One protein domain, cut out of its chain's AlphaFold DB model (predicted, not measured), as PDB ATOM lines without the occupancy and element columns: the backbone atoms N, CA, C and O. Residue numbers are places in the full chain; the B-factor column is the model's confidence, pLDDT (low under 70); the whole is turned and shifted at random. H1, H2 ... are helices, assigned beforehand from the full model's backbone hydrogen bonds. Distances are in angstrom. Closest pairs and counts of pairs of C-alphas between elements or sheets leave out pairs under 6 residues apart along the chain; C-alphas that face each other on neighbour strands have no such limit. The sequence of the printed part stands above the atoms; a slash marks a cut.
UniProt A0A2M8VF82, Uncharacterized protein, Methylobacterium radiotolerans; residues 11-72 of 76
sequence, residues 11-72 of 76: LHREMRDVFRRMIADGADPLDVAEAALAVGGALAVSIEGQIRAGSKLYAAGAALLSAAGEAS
ATOM      1  N   LEU A  11      89.494  64.410  29.324       83.00
ATOM      2  CA  LEU A  11      90.573  65.289  28.872       83.00
ATOM      3  C   LEU A  11      90.058  66.526  28.115       83.00
ATOM      4  O   LEU A  11      90.544  67.632  28.323       83.00
ATOM      5  N   HIS A  12      89.039  66.368  27.264       83.56
ATOM      6  CA  HIS A  12      88.449  67.483  26.517       83.56
ATOM      7  C   HIS A  12      87.688  68.447  27.435       83.56
ATOM      8  O   HIS A  12      87.673  69.655  27.184       83.56
ATOM      9  N   ARG A  13      87.065  67.934  28.504       87.62
ATOM     10  CA  ARG A  13      86.431  68.762  29.542       87.62
ATOM     11  C   ARG A  13      87.473  69.537  30.343       87.62
ATOM     12  O   ARG A  13      87.335  70.747  30.479       87.62
ATOM     13  N   GLU A  14      88.543  68.874  30.775       89.56
ATOM     14  CA  GLU A  14      89.633  69.506  31.523       89.56
ATOM     15  C   GLU A  14      90.295  70.640  30.725       89.56
ATOM     16  O   GLU A  14      90.429  71.755  31.227       89.56
ATOM     17  N   MET A  15      90.616  70.412  29.446       90.25
ATOM     18  CA  MET A  15      91.191  71.454  28.584       90.25
ATOM     19  C   MET A  15      90.231  72.632  28.374       90.25
ATOM     20  O   MET A  15      90.647  73.789  28.384       90.25
ATOM     21  N   ARG A  16      88.926  72.365  28.244       88.94
ATOM     22  CA  ARG A  16      87.907  73.421  28.143       88.94
ATOM     23  C   ARG A  16      87.852  74.278  29.404       88.94
ATOM     24  O   ARG A  16      87.723  75.497  29.297       88.94
ATOM     25  N   ASP A  17      87.939  73.657  30.573       94.81
ATOM     26  CA  ASP A  17      87.922  74.370  31.846       94.81
ATOM     27  C   ASP A  17      89.184  75.224  32.025       94.81
ATOM     28  O   ASP A  17      89.079  76.360  32.487       94.81
ATOM     29  N   VAL A  18      90.346  74.750  31.563       94.06
ATOM     30  CA  VAL A  18      91.589  75.541  31.522       94.06
ATOM     31  C   VAL A  18      91.431  76.788  30.647       94.06
ATOM     32  O   VAL A  18      91.685  77.893  31.124       94.06
ATOM     33  N   PHE A  19      90.951  76.655  29.404       93.25
ATOM     34  CA  PHE A  19      90.778  77.815  28.515       93.25
ATOM     35  C   PHE A  19      89.745  78.810  29.043       93.25
ATOM     36  O   PHE A  19      89.949  80.021  28.968       93.25
ATOM     37  N   ARG A  20      88.652  78.320  29.639       94.06
ATOM     38  CA  ARG A  20      87.671  79.183  30.314       94.06
ATOM     39  C   ARG A  20      88.295  79.962  31.463       94.06
ATOM     40  O   ARG A  20      87.941  81.122  31.651       94.06
ATOM     41  N   ARG A  21      89.216  79.347  32.207       97.62
ATOM     42  CA  ARG A  21      89.945  80.013  33.288       97.62
ATOM     43  C   ARG A  21      90.880  81.090  32.755       97.62
ATOM     44  O   ARG A  21      90.800  82.207  33.235       97.62
ATOM     45  N   MET A  22      91.646  80.803  31.700       94.75
ATOM     46  CA  MET A  22      92.484  81.815  31.040       94.75
ATOM     47  C   MET A  22      91.664  83.038  30.605       94.75
ATOM     48  O   MET A  22      92.066  84.170  30.850       94.75
ATOM     49  N   ILE A  23      90.482  82.816  30.019       94.25
ATOM     50  CA  ILE A  23      89.567  83.900  29.630       94.25
ATOM     51  C   ILE A  23      89.063  84.668  30.861       94.25
ATOM     52  O   ILE A  23      89.041  85.895  30.851       94.25
ATOM     53  N   ALA A  24      88.654  83.961  31.919       96.88
ATOM     54  CA  ALA A  24      88.164  84.576  33.152       96.88
ATOM     55  C   ALA A  24      89.244  85.395  33.880       96.88
ATOM     56  O   ALA A  24      88.933  86.433  34.461       96.88
ATOM     57  N   ASP A  25      90.498  84.956  33.798       97.88
ATOM     58  CA  ASP A  25      91.663  85.627  34.375       97.88
ATOM     59  C   ASP A  25      92.148  86.809  33.509       97.88
ATOM     60  O   ASP A  25      93.070  87.527  33.895       97.88
ATOM     61  N   GLY A  26      91.513  87.048  32.353       96.88
ATOM     62  CA  GLY A  26      91.812  88.171  31.466       96.88
ATOM     63  C   GLY A  26      93.051  87.969  30.593       96.88
ATOM     64  O   GLY A  26      93.677  88.956  30.209       96.88
ATOM     65  N   ALA A  27      93.418  86.717  30.292       95.50
ATOM     66  CA  ALA A  27      94.497  86.416  29.354       95.50
ATOM     67  C   ALA A  27      94.223  87.027  27.969       95.50
ATOM     68  O   ALA A  27      93.065  87.165  27.556       95.50
ATOM     69  N   ASP A  28      95.292  87.362  27.242       96.00
ATOM     70  CA  ASP A  28      95.167  87.876  25.882       96.00
ATOM     71  C   ASP A  28      94.445  86.837  24.995       96.00
ATOM     72  O   ASP A  28      94.778  85.646  25.035       96.00
ATOM     73  N   PRO A  29      93.443  87.240  24.193       88.25
ATOM     74  CA  PRO A  29      92.748  86.324  23.294       88.25
ATOM     75  C   PRO A  29      93.671  85.560  22.332       88.25
ATOM     76  O   PRO A  29      93.350  84.426  21.970       88.25
ATOM     77  N   LEU A  30      94.797  86.152  21.920       90.62
ATOM     78  CA  LEU A  30      95.807  85.493  21.090       90.62
ATOM     79  C   LEU A  30      96.507  84.375  21.862       90.62
ATOM     80  O   LEU A  30      96.589  83.264  21.344       90.62
ATOM     81  N   ASP A  31      96.897  84.611  23.116       89.06
ATOM     82  CA  ASP A  31      97.529  83.591  23.964       89.06
ATOM     83  C   ASP A  31      96.592  82.392  24.189       89.06
ATOM     84  O   ASP A  31      97.005  81.230  24.140       89.06
ATOM     85  N   VAL A  32      95.295  82.655  24.393       88.62
ATOM     86  CA  VAL A  32      94.275  81.600  24.524       88.62
ATOM     87  C   VAL A  32      94.140  80.802  23.222       88.62
ATOM     88  O   VAL A  32      94.039  79.572  23.259       88.62
ATOM     89  N   ALA A  33      94.146  81.478  22.070       83.31
ATOM     90  CA  ALA A  33      94.042  80.831  20.764       83.31
ATOM     91  C   ALA A  33      95.278  79.977  20.436       83.31
ATOM     92  O   ALA A  33      95.136  78.852  19.949       83.31
ATOM     93  N   GLU A  34      96.478  80.470  20.740       86.25
ATOM     94  CA  GLU A  34      97.729  79.728  20.573       86.25
ATOM     95  C   GLU A  34      97.765  78.480  21.462       86.25
ATOM     96  O   GLU A  34      98.080  77.386  20.982       86.25
ATOM     97  N   ALA A  35      97.358  78.603  22.729       84.56
ATOM     98  CA  ALA A  35      97.256  77.468  23.640       84.56
ATOM     99  C   ALA A  35      96.248  76.417  23.139       84.56
ATOM    100  O   ALA A  35      96.536  75.217  23.154       84.56
ATOM    101  N   ALA A  36      95.088  76.852  22.636       86.19
ATOM    102  CA  ALA A  36      94.086  75.961  22.059       86.19
ATOM    103  C   ALA A  36      94.609  75.210  20.823       86.19
ATOM    104  O   ALA A  36      94.384  74.004  20.694       86.19
ATOM    105  N   LEU A  37      95.347  75.892  19.943       82.75
ATOM    106  CA  LEU A  37      95.978  75.285  18.768       82.75
ATOM    107  C   LEU A  37      97.064  74.275  19.153       82.75
ATOM    108  O   LEU A  37      97.095  73.175  18.599       82.75
ATOM    109  N   ALA A  38      97.919  74.610  20.120       81.56
ATOM    110  CA  ALA A  38      98.969  73.718  20.605       81.56
ATOM    111  C   ALA A  38      98.386  72.428  21.203       81.56
ATOM    112  O   ALA A  38      98.830  71.327  20.870       81.56
ATOM    113  N   VAL A  39      97.343  72.551  22.031       83.94
ATOM    114  CA  VAL A  39      96.628  71.403  22.605       83.94
ATOM    115  C   VAL A  39      95.925  70.596  21.515       83.94
ATOM    116  O   VAL A  39      96.043  69.374  21.501       83.94
ATOM    117  N   GLY A  40      95.248  71.249  20.566       78.38
ATOM    118  CA  GLY A  40      94.616  70.576  19.430       78.38
ATOM    119  C   GLY A  40      95.614  69.754  18.606       78.38
ATOM    120  O   GLY A  40      95.350  68.592  18.296       78.38
ATOM    121  N   GLY A  41      96.792  70.317  18.325       75.44
ATOM    122  CA  GLY A  41      97.886  69.613  17.652       75.44
ATOM    123  C   GLY A  41      98.419  68.432  18.466       75.44
ATOM    124  O   GLY A  41      98.568  67.332  17.934       75.44
ATOM    125  N   ALA A  42      98.647  68.621  19.768       77.94
ATOM    126  CA  ALA A  42      99.112  67.559  20.657       77.94
ATOM    127  C   ALA A  42      98.101  66.407  20.770       77.94
ATOM    128  O   ALA A  42      98.496  65.245  20.733       77.94
ATOM    129  N   LEU A  43      96.801  66.707  20.854       72.50
ATOM    130  CA  LEU A  43      95.737  65.704  20.903       72.50
ATOM    131  C   LEU A  43      95.602  64.953  19.578       72.50
ATOM    132  O   LEU A  43      95.462  63.734  19.594       72.50
ATOM    133  N   ALA A  44      95.708  65.639  18.438       69.06
ATOM    134  CA  ALA A  44      95.681  64.993  17.127       69.06
ATOM    135  C   ALA A  44      96.862  64.020  16.945       69.06
ATOM    136  O   ALA A  44      96.663  62.860  16.581       69.06
ATOM    137  N   VAL A  45      98.081  64.460  17.285       60.97
ATOM    138  CA  VAL A  45      99.288  63.613  17.254       60.97
ATOM    139  C   VAL A  45      99.201  62.490  18.290       60.97
ATOM    140  O   VAL A  45      99.631  61.369  18.023       60.97
ATOM    141  N   SER A  46      98.612  62.753  19.459       61.75
ATOM    142  CA  SER A  46      98.406  61.750  20.502       61.75
ATOM    143  C   SER A  46      97.396  60.690  20.078       61.75
ATOM    144  O   SER A  46      97.633  59.523  20.347       61.75
ATOM    145  N   ILE A  47      96.303  61.038  19.398       62.69
ATOM    146  CA  ILE A  47      95.320  60.054  18.919       62.69
ATOM    147  C   ILE A  47      95.942  59.178  17.831       62.69
ATOM    148  O   ILE A  47      95.880  57.954  17.925       62.69
ATOM    149  N   GLU A  48      96.611  59.764  16.834       64.50
ATOM    150  CA  GLU A  48      97.291  58.977  15.797       64.50
ATOM    151  C   GLU A  48      98.421  58.118  16.392       64.50
ATOM    152  O   GLU A  48      98.569  56.938  16.060       64.50
ATOM    153  N   GLY A  49      99.180  58.675  17.338       61.47
ATOM    154  CA  GLY A  49     100.220  57.978  18.088       61.47
ATOM    155  C   GLY A  49      99.674  56.836  18.949       61.47
ATOM    156  O   GLY A  49     100.265  55.756  18.961       61.47
ATOM    157  N   GLN A  50      98.532  57.028  19.610       62.53
ATOM    158  CA  GLN A  50      97.850  56.018  20.421       62.53
ATOM    159  C   GLN A  50      97.228  54.923  19.557       62.53
ATOM    160  O   GLN A  50      97.375  53.752  19.892       62.53
ATOM    161  N   ILE A  51      96.624  55.257  18.412       63.84
ATOM    162  CA  ILE A  51      96.143  54.268  17.434       63.84
ATOM    163  C   ILE A  51      97.328  53.458  16.899       63.84
ATOM    164  O   ILE A  51      97.282  52.231  16.863       63.84
ATOM    165  N   ARG A  52      98.435  54.116  16.532       67.25
ATOM    166  CA  ARG A  52      99.643  53.440  16.039       67.25
ATOM    167  C   ARG A  52     100.288  52.559  17.114       67.25
ATOM    168  O   ARG A  52     100.746  51.461  16.797       67.25
ATOM    169  N   ALA A  53     100.332  53.007  18.366       66.75
ATOM    170  CA  ALA A  53     100.831  52.220  19.492       66.75
ATOM    171  C   ALA A  53      99.898  51.042  19.821       66.75
ATOM    172  O   ALA A  53     100.373  49.920  19.984       66.75
ATOM    173  N   GLY A  54      98.583  51.270  19.826       64.38
ATOM    174  CA  GLY A  54      97.552  50.255  20.028       64.38
ATOM    175  C   GLY A  54      97.592  49.166  18.958       64.38
ATOM    176  O   GLY A  54      97.624  47.987  19.294       64.38
ATOM    177  N   SER A  55      97.717  49.536  17.681       67.69
ATOM    178  CA  SER A  55      97.878  48.580  16.577       67.69
ATOM    179  C   SER A  55      99.154  47.747  16.702       67.69
ATOM    180  O   SER A  55      99.134  46.551  16.425       67.69
ATOM    181  N   LYS A  56     100.266  48.343  17.160       69.50
ATOM    182  CA  LYS A  56     101.512  47.601  17.422       69.50
ATOM    183  C   LYS A  56     101.368  46.632  18.596       69.50
ATOM    184  O   LYS A  56     101.835  45.503  18.493       69.50
ATOM    185  N   LEU A  57     100.716  47.049  19.681       63.91
ATOM    186  CA  LEU A  57     100.441  46.196  20.841       63.91
ATOM    187  C   LEU A  57      99.488  45.049  20.487       63.91
ATOM    188  O   LEU A  57      99.741  43.913  20.875       63.91
ATOM    189  N   TYR A  58      98.444  45.319  19.700       71.62
ATOM    190  CA  TYR A  58      97.527  44.298  19.199       71.62
ATOM    191  C   TYR A  58      98.244  43.297  18.288       71.62
ATOM    192  O   TYR A  58      98.120  42.093  18.488       71.62
ATOM    193  N   ALA A  59      99.047  43.774  17.331       75.56
ATOM    194  CA  ALA A  59      99.829  42.908  16.449       75.56
ATOM    195  C   ALA A  59     100.849  42.057  17.226       75.56
ATOM    196  O   ALA A  59     100.986  40.866  16.958       75.56
ATOM    197  N   ALA A  60     101.522  42.641  18.221       67.38
ATOM    198  CA  ALA A  60     102.430  41.913  19.103       67.38
ATOM    199  C   ALA A  60     101.688  40.861  19.943       67.38
ATOM    200  O   ALA A  60     102.136  39.722  20.034       67.38
ATOM    201  N   GLY A  61     100.528  41.209  20.509       67.12
ATOM    202  CA  GLY A  61      99.675  40.279  21.250       67.12
ATOM    203  C   GLY A  61      99.175  39.124  20.382       67.12
ATOM    204  O   GLY A  61      99.261  37.972  20.795       67.12
ATOM    205  N   ALA A  62      98.729  39.410  19.156       74.12
ATOM    206  CA  ALA A  62      98.309  38.398  18.191       74.12
ATOM    207  C   ALA A  62      99.463  37.460  17.805       74.12
ATOM    208  O   ALA A  62      99.273  36.247  17.770       74.12
ATOM    209  N   ALA A  63     100.668  37.994  17.584       72.88
ATOM    210  CA  ALA A  63     101.854  37.189  17.296       72.88
ATOM    211  C   ALA A  63     102.236  36.272  18.472       72.88
ATOM    212  O   ALA A  63     102.546  35.101  18.263       72.88
ATOM    213  N   LEU A  64     102.155  36.776  19.707       67.00
ATOM    214  CA  LEU A  64     102.391  35.983  20.918       67.00
ATOM    215  C   LEU A  64     101.344  34.876  21.096       67.00
ATOM    216  O   LEU A  64     101.703  33.751  21.428       67.00
ATOM    217  N   LEU A  65     100.065  35.168  20.844       70.62
ATOM    218  CA  LEU A  65      98.983  34.179  20.877       70.62
ATOM    219  C   LEU A  65      99.143  33.110  19.791       70.62
ATOM    220  O   LEU A  65      98.924  31.937  20.073       70.62
ATOM    221  N   SER A  66      99.558  33.492  18.582       72.94
ATOM    222  CA  SER A  66      99.827  32.544  17.495       72.94
ATOM    223  C   SER A  66     100.985  31.609  17.851       72.94
ATOM    224  O   SER A  66     100.848  30.395  17.740       72.94
ATOM    225  N   ALA A  67     102.084  32.157  18.375       68.94
ATOM    226  CA  ALA A  67     103.229  31.372  18.832       68.94
ATOM    227  C   ALA A  67     102.890  30.474  20.040       68.94
ATOM    228  O   ALA A  67     103.383  29.353  20.148       68.94
ATOM    229  N   ALA A  68     102.023  30.934  20.946       69.06
ATOM    230  CA  ALA A  68     101.541  30.136  22.074       69.06
ATOM    231  C   ALA A  68     100.559  29.029  21.643       69.06
ATOM    232  O   ALA A  68     100.545  27.951  22.241       69.06
ATOM    233  N   GLY A  69      99.761  29.273  20.599       59.94
ATOM    234  CA  GLY A  69      98.883  28.284  19.974       59.94
ATOM    235  C   GLY A  69      99.658  27.179  19.255       59.94
ATOM    236  O   GLY A  69      99.285  26.014  19.357       59.94
ATOM    237  N   GLU A  70     100.778  27.516  18.612       55.47
ATOM    238  CA  GLU A  70     101.703  26.538  18.019       55.47
ATOM    239  C   GLU A  70     102.439  25.684  19.070       55.47
ATOM    240  O   GLU A  70     102.865  24.570  18.771       55.47
ATOM    241  N   ALA A  71     102.554  26.159  20.314       51.78
ATOM    242  CA  ALA A  71     103.244  25.460  21.400       51.78
ATOM    243  C   ALA A  71     102.359  24.498  22.227       51.78
ATOM    244  O   ALA A  71     102.880  23.816  23.112       51.78
ATOM    245  N   SER A  72     101.043  24.415  21.983       50.44
ATOM    246  CA  SER A  72     100.182  23.435  22.672       50.44
ATOM    247  C   SER A  72     100.241  22.068  21.980       50.44
ATOM    248  O   SER A  72      99.735  21.941  20.865       50.44
TER     249      SER A  72
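This is residues 11 to 72 of the 76 residues of an uncharacterized protein of Methylobacterium radiotolerans (UniProt A0A2M8VF82). One long helix, H2, makes the length of a rod, and the short helix H1 folds back beside its first part as a helical hairpin, while residues 44 to 72 stick out free. The printed part has 62 residues with two named helices, H1 then H2, and no named strand; its class is all helix. It is extended, with a radius of gyration of the C-alphas of 20.2 A, and spans 66 by 16 by 8 A.

Find C-alpha 29 at (92.748, 86.324, 23.294); from there H2, residues 29 to 70, runs 60.7 A to C-alpha 70 at (101.703, 26.538, 18.019). Look back to C-alpha 11 at (90.573, 65.289, 28.872), where H1, residues 11 to 24, begins; it is 19.9 A long.

H1 and H2 form a hairpin and run opposite ways at a shallow tilt of 11 degrees. They touch through residues 19 to 23 of H1 and 29 to 36 of H2 alone; the closest C-alphas, those of Phe 19 and Val 32, are 6.5 A apart. In H1 and H2 every O i to N i+4 pair is within hydrogen-bond range.

The C-alphas farthest apart, those of Gly 26 and Ser 72, are 65.9 A apart. The printed part has no cut, and the link from H1 to H2 is tight. Look for pLDDT under 70 at residues 44 to 57, 60 to 61, 64 and 67 to 72; the mean of the printed part is 77.7.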